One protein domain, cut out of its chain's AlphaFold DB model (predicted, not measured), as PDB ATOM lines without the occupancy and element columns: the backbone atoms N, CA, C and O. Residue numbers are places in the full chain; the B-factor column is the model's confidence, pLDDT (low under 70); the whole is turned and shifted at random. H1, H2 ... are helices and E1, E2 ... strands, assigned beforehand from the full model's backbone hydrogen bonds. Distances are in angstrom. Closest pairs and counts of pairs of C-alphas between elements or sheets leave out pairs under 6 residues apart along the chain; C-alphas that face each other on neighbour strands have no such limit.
ATOM      1  N   ARG A 164     119.223 190.513 192.187       64.81
ATOM      2  CA  ARG A 164     119.225 190.887 190.771       64.81
ATOM      3  C   ARG A 164     120.639 190.730 190.216       64.81
ATOM      4  O   ARG A 164     121.509 191.519 190.597       64.81
ATOM      5  N   PRO A 165     120.892 189.764 189.313       60.06
ATOM      6  CA  PRO A 165     122.133 189.771 188.566       60.06
ATOM      7  C   PRO A 165     122.154 191.039 187.731       60.06
ATOM      8  O   PRO A 165     121.361 191.213 186.810       60.06
ATOM      9  N   THR A 166     123.056 191.949 188.073       65.94
ATOM     10  CA  THR A 166     123.371 193.054 187.178       65.94
ATOM     11  C   THR A 166     124.484 192.546 186.274       65.94
ATOM     12  O   THR A 166     125.637 192.900 186.449       65.94
ATOM     13  N   VAL A 167     124.152 191.602 185.395       69.56
ATOM     14  CA  VAL A 167     125.056 191.126 184.348       69.56
ATOM     15  C   VAL A 167     124.359 191.394 183.032       69.56
ATOM     16  O   VAL A 167     123.277 190.860 182.782       69.56
ATOM     17  N   GLN A 168     124.944 192.269 182.228       75.06
ATOM     18  CA  GLN A 168     124.455 192.583 180.895       75.06
ATOM     19  C   GLN A 168     125.420 191.976 179.889       75.06
ATOM     20  O   GLN A 168     126.609 192.277 179.909       75.06
ATOM     21  N   ILE A 169     124.903 191.107 179.029       75.88
ATOM     22  CA  ILE A 169     125.668 190.579 177.904       75.88
ATOM     23  C   ILE A 169     125.444 191.555 176.751       75.88
ATOM     24  O   ILE A 169     124.315 191.736 176.297       75.88
ATOM     25  N   LEU A 170     126.511 192.237 176.356       72.81
ATOM     26  CA  LEU A 170     126.566 193.198 175.267       72.81
ATOM     27  C   LEU A 170     127.339 192.547 174.116       72.81
ATOM     28  O   LEU A 170     128.493 192.159 174.272       72.81
ATOM     29  N   GLY A 171     126.691 192.409 172.967       63.16
ATOM     30  CA  GLY A 171     127.249 191.738 171.796       63.16
ATOM     31  C   GLY A 171     126.153 191.002 171.042       63.16
ATOM     32  O   GLY A 171     125.217 190.481 171.655       63.16
ATOM     33  N   ASP A 172     126.244 190.999 169.718       61.59
ATOM     34  CA  ASP A 172     125.363 190.167 168.909       61.59
ATOM     35  C   ASP A 172     125.808 188.705 169.056       61.59
ATOM     36  O   ASP A 172     126.996 188.422 169.224       61.59
ATOM     37  N   LYS A 173     124.885 187.745 168.979       58.22
ATOM     38  CA  LYS A 173     125.267 186.323 169.040       58.22
ATOM     39  C   LYS A 173     126.204 185.927 167.899       58.22
ATOM     40  O   LYS A 173     126.886 184.913 168.036       58.22
ATOM     41  N   ASP A 174     126.289 186.745 166.852       59.56
ATOM     42  CA  ASP A 174     127.140 186.562 165.678       59.56
ATOM     43  C   ASP A 174     128.484 187.313 165.731       59.56
ATOM     44  O   ASP A 174     129.337 187.058 164.885       59.56
ATOM     45  N   SER A 175     128.745 188.176 166.726       70.38
ATOM     46  CA  SER A 175     130.074 188.796 166.874       70.38
ATOM     47  C   SER A 175     131.083 187.821 167.484       70.38
ATOM     48  O   SER A 175     130.733 186.984 168.317       70.38
ATOM     49  N   ASP A 176     132.346 187.913 167.063       77.19
ATOM     50  CA  ASP A 176     133.448 187.068 167.560       77.19
ATOM     51  C   ASP A 176     133.875 187.439 168.999       77.19
ATOM     52  O   ASP A 176     134.496 186.660 169.724       77.19
ATOM     53  N   GLU A 177     133.457 188.629 169.438       83.31
ATOM     54  CA  GLU A 177     133.641 189.168 170.783       83.31
ATOM     55  C   GLU A 177     132.286 189.299 171.495       83.31
ATOM     56  O   GLU A 177     131.322 189.828 170.930       83.31
ATOM     57  N   VAL A 178     132.214 188.835 172.745       87.12
ATOM     58  CA  VAL A 178     131.054 188.985 173.634       87.12
ATOM     59  C   VAL A 178     131.495 189.725 174.890       87.12
ATOM     60  O   VAL A 178     132.367 189.257 175.617       87.12
ATOM     61  N   VAL A 179     130.877 190.868 175.181       87.25
ATOM     62  CA  VAL A 179     131.201 191.672 176.363       87.25
ATOM     63  C   VAL A 179     130.212 191.360 177.481       87.25
ATOM     64  O   VAL A 179     129.002 191.524 177.340       87.25
ATOM     65  N   VAL A 180     130.719 190.931 178.628       88.38
ATOM     66  CA  VAL A 180     129.942 190.669 179.838       88.38
ATOM     67  C   VAL A 180     130.178 191.813 180.804       88.38
ATOM     68  O   VAL A 180     131.217 191.897 181.450       88.38
ATOM     69  N   LYS A 181     129.196 192.705 180.905       86.88
ATOM     70  CA  LYS A 181     129.257 193.855 181.794       86.88
ATOM     71  C   LYS A 181     128.674 193.515 183.156       86.88
ATOM     72  O   LYS A 181     127.487 193.189 183.270       86.88
ATOM     73  N   PHE A 182     129.500 193.625 184.188       86.88
ATOM     74  CA  PHE A 182     129.084 193.429 185.568       86.88
ATOM     75  C   PHE A 182     128.536 194.716 186.188       86.88
ATOM     76  O   PHE A 182     128.897 195.831 185.823       86.88
ATOM     77  N   GLY A 183     127.638 194.562 187.154       82.31
ATOM     78  CA  GLY A 183     127.109 195.668 187.936       82.31
ATOM     79  C   GLY A 183     127.939 195.975 189.169       82.31
ATOM     80  O   GLY A 183     128.806 195.213 189.576       82.31
ATOM     81  N   ARG A 184     127.579 197.078 189.826       81.25
ATOM     82  CA  ARG A 184     128.381 197.715 190.882       81.25
ATOM     83  C   ARG A 184     128.798 196.812 192.040       81.25
ATOM     84  O   ARG A 184     129.866 197.014 192.600       81.25
ATOM     85  N   LYS A 185     127.972 195.850 192.449       82.12
ATOM     86  CA  LYS A 185     128.276 194.978 193.593       82.12
ATOM     87  C   LYS A 185     128.082 193.530 193.199       82.12
ATOM     88  O   LYS A 185     126.969 193.139 192.852       82.12
ATOM     89  N   LEU A 186     129.150 192.752 193.280       83.31
ATOM     90  CA  LEU A 186     129.145 191.320 193.034       83.31
ATOM     91  C   LEU A 186     129.408 190.599 194.354       83.31
ATOM     92  O   LEU A 186     130.420 190.838 195.008       83.31
ATOM     93  N   GLY A 187     128.493 189.731 194.764       81.75
ATOM     94  CA  GLY A 187     128.593 189.052 196.049       81.75
ATOM     95  C   GLY A 187     127.770 187.778 196.113       81.75
ATOM     96  O   GLY A 187     127.176 187.343 195.124       81.75
ATOM     97  N   PHE A 188     127.703 187.183 197.303       77.25
ATOM     98  CA  PHE A 188     126.982 185.924 197.528       77.25
ATOM     99  C   PHE A 188     125.530 185.958 197.014       77.25
ATOM    100  O   PHE A 188     125.042 184.991 196.429       77.25
ATOM    101  N   THR A 189     124.830 187.082 197.175       79.38
ATOM    102  CA  THR A 189     123.391 187.169 196.892       79.38
ATOM    103  C   THR A 189     123.045 187.177 195.402       79.38
ATOM    104  O   THR A 189     121.964 186.720 195.028       79.38
ATOM    105  N   ASN A 190     123.951 187.644 194.537       79.44
ATOM    106  CA  ASN A 190     123.771 187.634 193.081       79.44
ATOM    107  C   ASN A 190     124.674 186.622 192.356       79.44
ATOM    108  O   ASN A 190     124.596 186.504 191.131       79.44
ATOM    109  N   PHE A 191     125.441 185.833 193.114       82.19
ATOM    110  CA  PHE A 191     126.328 184.777 192.630       82.19
ATOM    111  C   PHE A 191     125.655 183.821 191.641       82.19
ATOM    112  O   PHE A 191     126.200 183.544 190.575       82.19
ATOM    113  N   VAL A 192     124.448 183.341 191.965       80.12
ATOM    114  CA  VAL A 192     123.714 182.394 191.108       80.12
ATOM    115  C   VAL A 192     123.449 183.002 189.735       80.12
ATOM    116  O   VAL A 192     123.680 182.352 188.723       80.12
ATOM    117  N   GLY A 193     123.011 184.259 189.684       80.12
ATOM    118  CA  GLY A 193     122.721 184.914 188.416       80.12
ATOM    119  C   GLY A 193     123.981 185.236 187.606       80.12
ATOM    120  O   GLY A 193     123.947 185.111 186.385       80.12
ATOM    121  N   VAL A 194     125.096 185.571 188.271       83.44
ATOM    122  CA  VAL A 194     126.413 185.693 187.619       83.44
ATOM    123  C   VAL A 194     126.817 184.361 186.992       83.44
ATOM    124  O   VAL A 194     127.090 184.305 185.797       83.44
ATOM    125  N   ARG A 195     126.777 183.274 187.770       84.62
ATOM    126  CA  ARG A 195     127.107 181.927 187.297       84.62
ATOM    127  C   ARG A 195     126.257 181.520 186.094       84.62
ATOM    128  O   ARG A 195     126.823 181.103 185.093       84.62
ATOM    129  N   THR A 196     124.932 181.657 186.178       81.88
ATOM    130  CA  THR A 196     124.025 181.269 185.086       81.88
ATOM    131  C   THR A 196     124.335 182.034 183.805       81.88
ATOM    132  O   THR A 196     124.351 181.441 182.735       81.88
ATOM    133  N   LYS A 197     124.625 183.338 183.900       84.88
ATOM    134  CA  LYS A 197     124.951 184.157 182.726       84.88
ATOM    135  C   LYS A 197     126.294 183.797 182.102       84.88
ATOM    136  O   LYS A 197     126.393 183.823 180.883       84.88
ATOM    137  N   LEU A 198     127.290 183.436 182.911       86.12
ATOM    138  CA  LEU A 198     128.567 182.927 182.410       86.12
ATOM    139  C   LEU A 198     128.405 181.556 181.733       86.12
ATOM    140  O   LEU A 198     128.988 181.323 180.683       86.12
ATOM    141  N   ASP A 199     127.572 180.673 182.292       83.88
ATOM    142  CA  ASP A 199     127.296 179.347 181.719       83.88
ATOM    143  C   ASP A 199     126.442 179.405 180.424       83.88
ATOM    144  O   ASP A 199     126.391 178.430 179.681       83.88
ATOM    145  N   GLU A 200     125.774 180.532 180.137       84.81
ATOM    146  CA  GLU A 200     125.002 180.774 178.901       84.81
ATOM    147  C   GLU A 200     125.864 181.261 177.719       84.81
ATOM    148  O   GLU A 200     125.350 181.402 176.603       84.81
ATOM    149  N   LEU A 201     127.147 181.561 177.947       85.50
ATOM    150  CA  LEU A 201     128.014 182.125 176.915       85.50
ATOM    151  C   LEU A 201     128.311 181.097 175.811       85.50
ATOM    152  O   LEU A 201     128.527 179.918 176.100       85.50
ATOM    153  N   PRO A 202     128.323 181.522 174.533       82.00
ATOM    154  CA  PRO A 202     128.647 180.629 173.425       82.00
ATOM    155  C   PRO A 202     130.092 180.125 173.565       82.00
ATOM    156  O   PRO A 202     130.954 180.919 173.931       82.00
ATOM    157  N   PRO A 203     130.391 178.849 173.274       84.00
ATOM    158  CA  PRO A 203     131.751 178.318 173.363       84.00
ATOM    159  C   PRO A 203     132.652 178.861 172.242       84.00
ATOM    160  O   PRO A 203     132.170 179.179 171.153       84.00
ATOM    161  N   GLY A 204     133.962 178.925 172.501       82.12
ATOM    162  CA  GLY A 204     134.986 179.210 171.486       82.12
ATOM    163  C   GLY A 204     135.069 180.660 170.997       82.12
ATOM    164  O   GLY A 204     135.663 180.900 169.952       82.12
ATOM    165  N   LYS A 205     134.469 181.620 171.712       86.19
ATOM    166  CA  LYS A 205     134.537 183.053 171.382       86.19
ATOM    167  C   LYS A 205     135.525 183.793 172.276       86.19
ATOM    168  O   LYS A 205     136.014 183.245 173.263       86.19
ATOM    169  N   THR A 206     135.789 185.060 171.959       88.00
ATOM    170  CA  THR A 206     136.482 185.958 172.889       88.00
ATOM    171  C   THR A 206     135.464 186.602 173.827       88.00
ATOM    172  O   THR A 206     134.578 187.337 173.393       88.00
ATOM    173  N   VAL A 207     135.572 186.330 175.124       91.12
ATOM    174  CA  VAL A 207     134.709 186.888 176.169       91.12
ATOM    175  C   VAL A 207     135.452 187.999 176.897       91.12
ATOM    176  O   VAL A 207     136.474 187.763 177.537       91.12
ATOM    177  N   VAL A 208     134.915 189.215 176.855       90.69
ATOM    178  CA  VAL A 208     135.441 190.347 177.623       90.69
ATOM    179  C   VAL A 208     134.632 190.513 178.899       90.69
ATOM    180  O   VAL A 208     133.476 190.928 178.868       90.69
ATOM    181  N   LEU A 209     135.249 190.211 180.033       91.94
ATOM    182  CA  LEU A 209     134.700 190.425 181.363       91.94
ATOM    183  C   LEU A 209     134.957 191.877 181.789       91.94
ATOM    184  O   LEU A 209     136.077 192.232 182.152       91.94
ATOM    185  N   ASP A 210     133.932 192.726 181.713       90.00
ATOM    186  CA  ASP A 210     134.029 194.161 181.991       90.00
ATOM    187  C   ASP A 210     133.644 194.490 183.442       90.00
ATOM    188  O   ASP A 210     132.469 194.446 183.832       90.00
ATOM    189  N   PHE A 211     134.664 194.841 184.229       89.69
ATOM    190  CA  PHE A 211     134.585 195.215 185.639       89.69
ATOM    191  C   PHE A 211     134.554 196.733 185.869       89.69
ATOM    192  O   PHE A 211     134.521 197.157 187.020       89.69
ATOM    193  N   THR A 212     134.511 197.561 184.819       86.88
ATOM    194  CA  THR A 212     134.679 199.027 184.914       86.88
ATOM    195  C   THR A 212     133.721 199.694 185.911       86.88
ATOM    196  O   THR A 212     134.124 200.572 186.667       86.88
ATOM    197  N   ASP A 213     132.458 199.260 185.957       84.88
ATOM    198  CA  ASP A 213     131.442 199.818 186.867       84.88
ATOM    199  C   ASP A 213     131.379 199.098 188.227       84.88
ATOM    200  O   ASP A 213     130.528 199.419 189.060       84.88
ATOM    201  N   VAL A 214     132.229 198.095 188.461       87.19
ATOM    202  CA  VAL A 214     132.213 197.267 189.671       87.19
ATOM    203  C   VAL A 214     132.943 197.981 190.800       87.19
ATOM    204  O   VAL A 214     134.101 198.352 190.677       87.19
ATOM    205  N   GLU A 215     132.278 198.150 191.935       85.25
ATOM    206  CA  GLU A 215     132.855 198.736 193.146       85.25
ATOM    207  C   GLU A 215     133.414 197.669 194.080       85.25
ATOM    208  O   GLU A 215     134.371 197.917 194.805       85.25
ATOM    209  N   ARG A 216     132.780 196.495 194.136       83.25
ATOM    210  CA  ARG A 216     133.168 195.445 195.078       83.25
ATOM    211  C   ARG A 216     132.824 194.061 194.557       83.25
ATOM    212  O   ARG A 216     131.735 193.866 194.008       83.25
ATOM    213  N   ILE A 217     133.726 193.115 194.803       86.94
ATOM    214  CA  ILE A 217     133.577 191.698 194.465       86.94
ATOM    215  C   ILE A 217     133.916 190.866 195.702       86.94
ATOM    216  O   ILE A 217     135.018 190.972 196.230       86.94
ATOM    217  N   ASP A 218     132.983 190.050 196.188       85.75
ATOM    218  CA  ASP A 218     133.271 189.113 197.281       85.75
ATOM    219  C   ASP A 218     134.072 187.894 196.787       85.75
ATOM    220  O   ASP A 218     134.017 187.536 195.607       85.75
ATOM    221  N   HIS A 219     134.755 187.211 197.718       83.31
ATOM    222  CA  HIS A 219     135.633 186.063 197.442       83.31
ATOM    223  C   HIS A 219     134.981 185.011 196.525       83.31
ATOM    224  O   HIS A 219     135.601 184.536 195.580       83.31
ATOM    225  N   THR A 220     133.699 184.696 196.753       83.12
ATOM    226  CA  THR A 220     132.978 183.645 196.024       83.12
ATOM    227  C   THR A 220     132.853 183.969 194.535       83.12
ATOM    228  O   THR A 220     132.923 183.079 193.691       83.12
ATOM    229  N   VAL A 221     132.662 185.247 194.189       86.44
ATOM    230  CA  VAL A 221     132.561 185.661 192.785       86.44
ATOM    231  C   VAL A 221     133.946 185.701 192.141       86.44
ATOM    232  O   VAL A 221     134.066 185.280 190.995       86.44
ATOM    233  N   VAL A 222     134.980 186.134 192.871       87.62
ATOM    234  CA  VAL A 222     136.372 186.102 192.385       87.62
ATOM    235  C   VAL A 222     136.788 184.670 192.037       87.62
ATOM    236  O   VAL A 222     137.253 184.431 190.924       87.62
ATOM    237  N   GLU A 223     136.551 183.714 192.941       86.62
ATOM    238  CA  GLU A 223     136.828 182.290 192.704       86.62
ATOM    239  C   GLU A 223     136.073 181.780 191.468       86.62
ATOM    240  O   GLU A 223     136.663 181.170 190.584       86.62
ATOM    241  N   ARG A 224     134.777 182.088 191.339       87.31
ATOM    242  CA  ARG A 224     133.973 181.611 190.204       87.31
ATOM    243  C   ARG A 224     134.386 182.198 188.859       87.31
ATOM    244  O   ARG A 224     134.239 181.503 187.853       87.31
ATOM    245  N   VAL A 225     134.823 183.457 188.831       89.50
ATOM    246  CA  VAL A 225     135.370 184.098 187.627       89.50
ATOM    247  C   VAL A 225     136.677 183.422 187.230       89.50
ATOM    248  O   VAL A 225     136.856 183.113 186.060       89.50
ATOM    249  N   HIS A 226     137.544 183.115 188.192       90.19
ATOM    250  CA  HIS A 226     138.775 182.381 187.920       90.19
ATOM    251  C   HIS A 226     138.505 180.954 187.413       90.19
ATOM    252  O   HIS A 226     139.010 180.584 186.358       90.19
ATOM    253  N   ASP A 227     137.623 180.203 188.086       88.31
ATOM    254  CA  ASP A 227     137.184 178.871 187.643       88.31
ATOM    255  C   ASP A 227     136.567 178.927 186.226       88.31
ATOM    256  O   ASP A 227     136.732 178.003 185.433       88.31
ATOM    257  N   PHE A 228     135.842 180.009 185.893       90.06
ATOM    258  CA  PHE A 228     135.280 180.220 184.553       90.06
ATOM    259  C   PHE A 228     136.368 180.415 183.499       90.06
ATOM    260  O   PHE A 228     136.281 179.812 182.439       90.06
ATOM    261  N   GLU A 229     137.356 181.262 183.778       91.00
ATOM    262  CA  GLU A 229     138.443 181.574 182.850       91.00
ATOM    263  C   GLU A 229     139.241 180.328 182.484       91.00
ATOM    264  O   GLU A 229     139.339 180.003 181.303       91.00
ATOM    265  N   GLU A 230     139.712 179.577 183.484       89.25
ATOM    266  CA  GLU A 230     140.476 178.348 183.242       89.25
ATOM    267  C   GLU A 230     139.684 177.326 182.421       89.25
ATOM    268  O   GLU A 230     140.224 176.601 181.584       89.25
ATOM    269  N   GLU A 231     138.383 177.232 182.677       87.81
ATOM    270  CA  GLU A 231     137.518 176.293 181.986       87.81
ATOM    271  C   GLU A 231     137.208 176.715 180.555       87.81
ATOM    272  O   GLU A 231     137.301 175.893 179.644       87.81
ATOM    273  N   TYR A 232     136.861 177.981 180.357       89.69
ATOM    274  CA  TYR A 232     136.495 178.510 179.053       89.69
ATOM    275  C   TYR A 232     137.705 178.539 178.109       89.69
ATOM    276  O   TYR A 232     137.580 178.193 176.934       89.69
ATOM    277  N   GLU A 233     138.897 178.844 178.633       89.88
ATOM    278  CA  GLU A 233     140.154 178.751 177.883       89.88
ATOM    279  C   GLU A 233     140.516 177.309 177.517       89.88
ATOM    280  O   GLU A 233     140.947 177.033 176.396       89.88
ATOM    281  N   ARG A 234     140.276 176.350 178.420       87.25
ATOM    282  CA  ARG A 234     140.479 174.920 178.133       87.25
ATOM    283  C   ARG A 234     139.562 174.408 177.017       87.25
ATOM    284  O   ARG A 234     139.948 173.497 176.289       87.25
ATOM    285  N   GLU A 235     138.366 174.972 176.883       86.69
ATOM    286  CA  GLU A 235     137.417 174.657 175.807       86.69
ATOM    287  C   GLU A 235     137.728 175.385 174.484       86.69
ATOM    288  O   GLU A 235     137.004 175.217 173.502       86.69
ATOM    289  N   GLY A 236     138.829 176.145 174.427       85.06
ATOM    290  CA  GLY A 236     139.296 176.848 173.231       85.06
ATOM    291  C   GLY A 236     138.722 178.254 173.057       85.06
ATOM    292  O   GLY A 236     138.880 178.838 171.988       85.06
ATOM    293  N   GLY A 237     138.040 178.795 174.070       88.81
ATOM    294  CA  GLY A 237     137.677 180.209 174.126       88.81
ATOM    295  C   GLY A 237     138.829 181.082 174.628       88.81
ATOM    296  O   GLY A 237     139.869 180.591 175.059       88.81
ATOM    297  N   HIS A 238     138.633 182.397 174.607       91.38
ATOM    298  CA  HIS A 238     139.581 183.352 175.183       91.38
ATOM    299  C   HIS A 238     138.855 184.297 176.127       91.38
ATOM    300  O   HIS A 238     137.782 184.790 175.783       91.38
ATOM    301  N   VAL A 239     139.427 184.571 177.302       91.75
ATOM    302  CA  VAL A 239     138.830 185.502 178.265       91.75
ATOM    303  C   VAL A 239     139.750 186.693 178.499       91.75
ATOM    304  O   VAL A 239     140.947 186.548 178.716       91.75
ATOM    305  N   VAL A 240     139.186 187.899 178.458       91.38
ATOM    306  CA  VAL A 240     139.911 189.147 178.711       91.38
ATOM    307  C   VAL A 240     139.209 189.914 179.821       91.38
ATOM    308  O   VAL A 240     138.028 190.234 179.715       91.38
ATOM    309  N   ARG A 241     139.938 190.258 180.883       91.12
ATOM    310  CA  ARG A 241     139.435 191.147 181.939       91.12
ATOM    311  C   ARG A 241     139.626 192.605 181.515       91.12
ATOM    312  O   ARG A 241     140.731 193.004 181.157       91.12
ATOM    313  N   ARG A 242     138.571 193.418 181.583       90.81
ATOM    314  CA  ARG A 242     138.598 194.863 181.304       90.81
ATOM    315  C   ARG A 242     138.235 195.645 182.564       90.81
ATOM    316  O   ARG A 242     137.280 195.293 183.245       90.81
ATOM    317  N   GLY A 243     138.979 196.717 182.846       84.56
ATOM    318  CA  GLY A 243     138.645 197.657 183.918       84.56
ATOM    319  C   GLY A 243     138.699 197.036 185.312       84.56
ATOM    320  O   GLY A 243     137.815 197.295 186.111       84.56
ATOM    321  N   ILE A 244     139.679 196.175 185.594       86.75
ATOM    322  CA  ILE A 244     139.872 195.587 186.933       86.75
ATOM    323  C   ILE A 244     140.861 196.396 187.795       86.75
ATOM    324  O   ILE A 244     140.892 196.241 189.010       86.75
ATOM    325  N   ASP A 245     141.640 197.296 187.186       86.44
ATOM    326  CA  ASP A 245     142.791 197.974 187.808       86.44
ATOM    327  C   ASP A 245     142.436 198.971 188.928       86.44
ATOM    328  O   ASP A 245     143.298 199.355 189.728       86.44
ATOM    329  N   HIS A 246     141.177 199.419 188.993       85.31
ATOM    330  CA  HIS A 246     140.683 200.294 190.064       85.31
ATOM    331  C   HIS A 246     140.270 199.527 191.325       85.31
ATOM    332  O   HIS A 246     139.897 200.153 192.323       85.31
ATOM    333  N   LEU A 247     140.334 198.197 191.296       86.19
ATOM    334  CA  LEU A 247     140.077 197.332 192.438       86.19
ATOM    335  C   LEU A 247     141.393 196.796 193.016       86.19
ATOM    336  O   LEU A 247     142.329 196.477 192.287       86.19
ATOM    337  N   GLU A 248     141.458 196.672 194.337       86.31
ATOM    338  CA  GLU A 248     142.572 196.053 195.053       86.31
ATOM    339  C   GLU A 248     142.095 194.886 195.919       86.31
ATOM    340  O   GLU A 248     140.953 194.842 196.382       86.31
ATOM    341  N   SER A 249     142.982 193.914 196.120       84.75
ATOM    342  CA  SER A 249     142.755 192.770 196.999       84.75
ATOM    343  C   SER A 249     142.660 193.224 198.455       84.75
ATOM    344  O   SER A 249     143.537 193.928 198.951       84.75
ATOM    345  N   ALA A 250     141.595 192.823 199.155       79.00
ATOM    346  CA  ALA A 250     141.398 193.174 200.562       79.00
ATOM    347  C   ALA A 250     142.438 192.514 201.485       79.00
ATOM    348  O   ALA A 250     142.720 193.034 202.566       79.00
ATOM    349  N   THR A 251     142.998 191.377 201.067       80.69
ATOM    350  CA  THR A 251     144.106 190.685 201.738       80.69
ATOM    351  C   THR A 251     145.105 190.154 200.709       80.69
ATOM    352  O   THR A 251     144.850 190.195 199.510       80.69
ATOM    353  N   GLU A 252     146.244 189.619 201.157       79.31
ATOM    354  CA  GLU A 252     147.261 189.011 200.277       79.31
ATOM    355  C   GLU A 252     146.805 187.692 199.617       79.31
ATOM    356  O   GLU A 252     147.552 187.088 198.848       79.31
ATOM    357  N   HIS A 253     145.599 187.205 199.926       76.94
ATOM    358  CA  HIS A 253     145.091 185.962 199.358       76.94
ATOM    359  C   HIS A 253     144.654 186.151 197.886       76.94
ATOM    360  O   HIS A 253     143.916 187.103 197.605       76.94
ATOM    361  N   PRO A 254     145.014 185.236 196.954       77.50
ATOM    362  CA  PRO A 254     144.699 185.362 195.522       77.50
ATOM    363  C   PRO A 254     143.207 185.502 195.197       77.50
ATOM    364  O   PRO A 254     142.841 186.162 194.231       77.50
ATOM    365  N   PHE A 255     142.344 184.905 196.023       79.69
ATOM    366  CA  PHE A 255     140.882 184.969 195.885       79.69
ATOM    367  C   PHE A 255     140.224 185.867 196.939       79.69
ATOM    368  O   PHE A 255     139.060 185.677 197.286       79.69
ATOM    369  N   SER A 256     140.976 186.804 197.526       80.69
ATOM    370  CA  SER A 256     140.402 187.763 198.472       80.69
ATOM    371  C   SER A 256     139.340 188.641 197.801       80.69
ATOM    372  O   SER A 256     139.298 188.794 196.579       80.69
ATOM    373  N   ALA A 257     138.452 189.217 198.612       81.31
ATOM    374  CA  ALA A 257     137.476 190.169 198.102       81.31
ATOM    375  C   ALA A 257     138.190 191.366 197.451       81.31
ATOM    376  O   ALA A 257     139.145 191.902 198.014       81.31
ATOM    377  N   LEU A 258     137.698 191.807 196.298       84.44
ATOM    378  CA  LEU A 258     138.195 192.991 195.608       84.44
ATOM    379  C   LEU A 258     137.385 194.212 196.050       84.44
ATOM    380  O   LEU A 258     136.151 194.213 195.989       84.44
ATOM    381  N   ILE A 259     138.082 195.242 196.521       84.69
ATOM    382  CA  ILE A 259     137.516 196.495 197.040       84.69
ATOM    383  C   ILE A 259     138.058 197.691 196.246       84.69
ATOM    384  O   ILE A 259     139.093 197.555 195.597       84.69
ATOM    385  N   PRO A 260     137.401 198.867 196.273       82.94
ATOM    386  CA  PRO A 260     137.910 200.036 195.568       82.94
ATOM    387  C   PRO A 260     139.288 200.410 196.099       82.94
ATOM    388  O   PRO A 260     139.456 200.563 197.314       82.94
ATOM    389  N   ARG A 261     140.245 200.599 195.189       81.44
ATOM    390  CA  ARG A 261     141.594 201.034 195.533       81.44
ATOM    391  C   ARG A 261     141.515 202.371 196.258       81.44
ATOM    392  O   ARG A 261     140.983 203.342 195.710       81.44
TER     393      ARG A 261
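What this domain is: This is residues 164 to 261 of the 269 residues of the protein "SulP family inorganic anion transporter" of Actinobacteria bacterium (UniProt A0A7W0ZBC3). A twisted sheet of four strands, E1 to E4, has the helices H1 and H2 side by side over one face, while its other face is bare. A small hairpin, E5 and E6, lies beyond the last residues of E3 and E4, near the first residues of H2, at one end of the longest axis. The printed part has 98 residues, with two named helices and six named strands in the order E1 E2 H1 E3 H2 E4 E5 E6. The larger sheet has the order E1 E2 E3 E4 and is mixed, and the class is mixed, helices and strands. The whole is compact, with a radius of gyration of the C-alphas of 12.8 A and spans of 38 by 26 by 23 A.

How they stand to each other: E1, residues 167 to 170, is an edge strand and forms a hairpin with E2, residues 177 to 182; they are antiparallel, with N 168 and O 181 2.9 A apart, within hydrogen-bond range. E3, residues 206 to 210, is parallel to E2, with N 180 and O 208 at 2.8 A. The other edge strand, E4, residues 238 to 242, is parallel to E3, with N 209 and O 240 at 2.8 A. H1, residues 191 to 199, is on this sheet over E1 and E2, at a height over the sheet of 9.8 A. H2, residues 219 to 234, is on the same face over E4, at a height of 10.6 A; its closest C-alphas to E4 are those of Glu 229 and Val 239, 6.0 A apart. Each helix runs along the strands. H1 and H2 touch, their closest C-alphas being those of Phe 191 and Val 221 at 6.3 A, and run the same way at a shallow tilt of 9 degrees. E2, H1, E3 and E3, H2, E4 are strand-helix-strand units, each two parallel neighbour strands with a helix between, and both crossovers are right-handed. In both helices every O i to N i+4 pair is within hydrogen-bond range. E5, residues 247 to 249, and E6, residues 258 to 260, form an antiparallel hairpin, with N 248 and O 259 at 2.8 A; E5 is apart from E4.

Where its parts are: E1 begins at C-alpha 167 (125.056, 191.126, 184.348). E2 is 16.0 A long from first to last C-alpha, H1 12.2 A, E3 12.5 A, H2 22.8 A and E4 13.1 A. E6 ends at C-alpha 260 (137.910, 200.036, 195.568).

The domain as a whole: The C-alphas farthest apart are those of Asp 174 and Glu 252, at 40.1 A. The printed part has no cut and no long link. Its mean pLDDT is 82.9, and residues 164 to 167 and 171 to 174 are under 70.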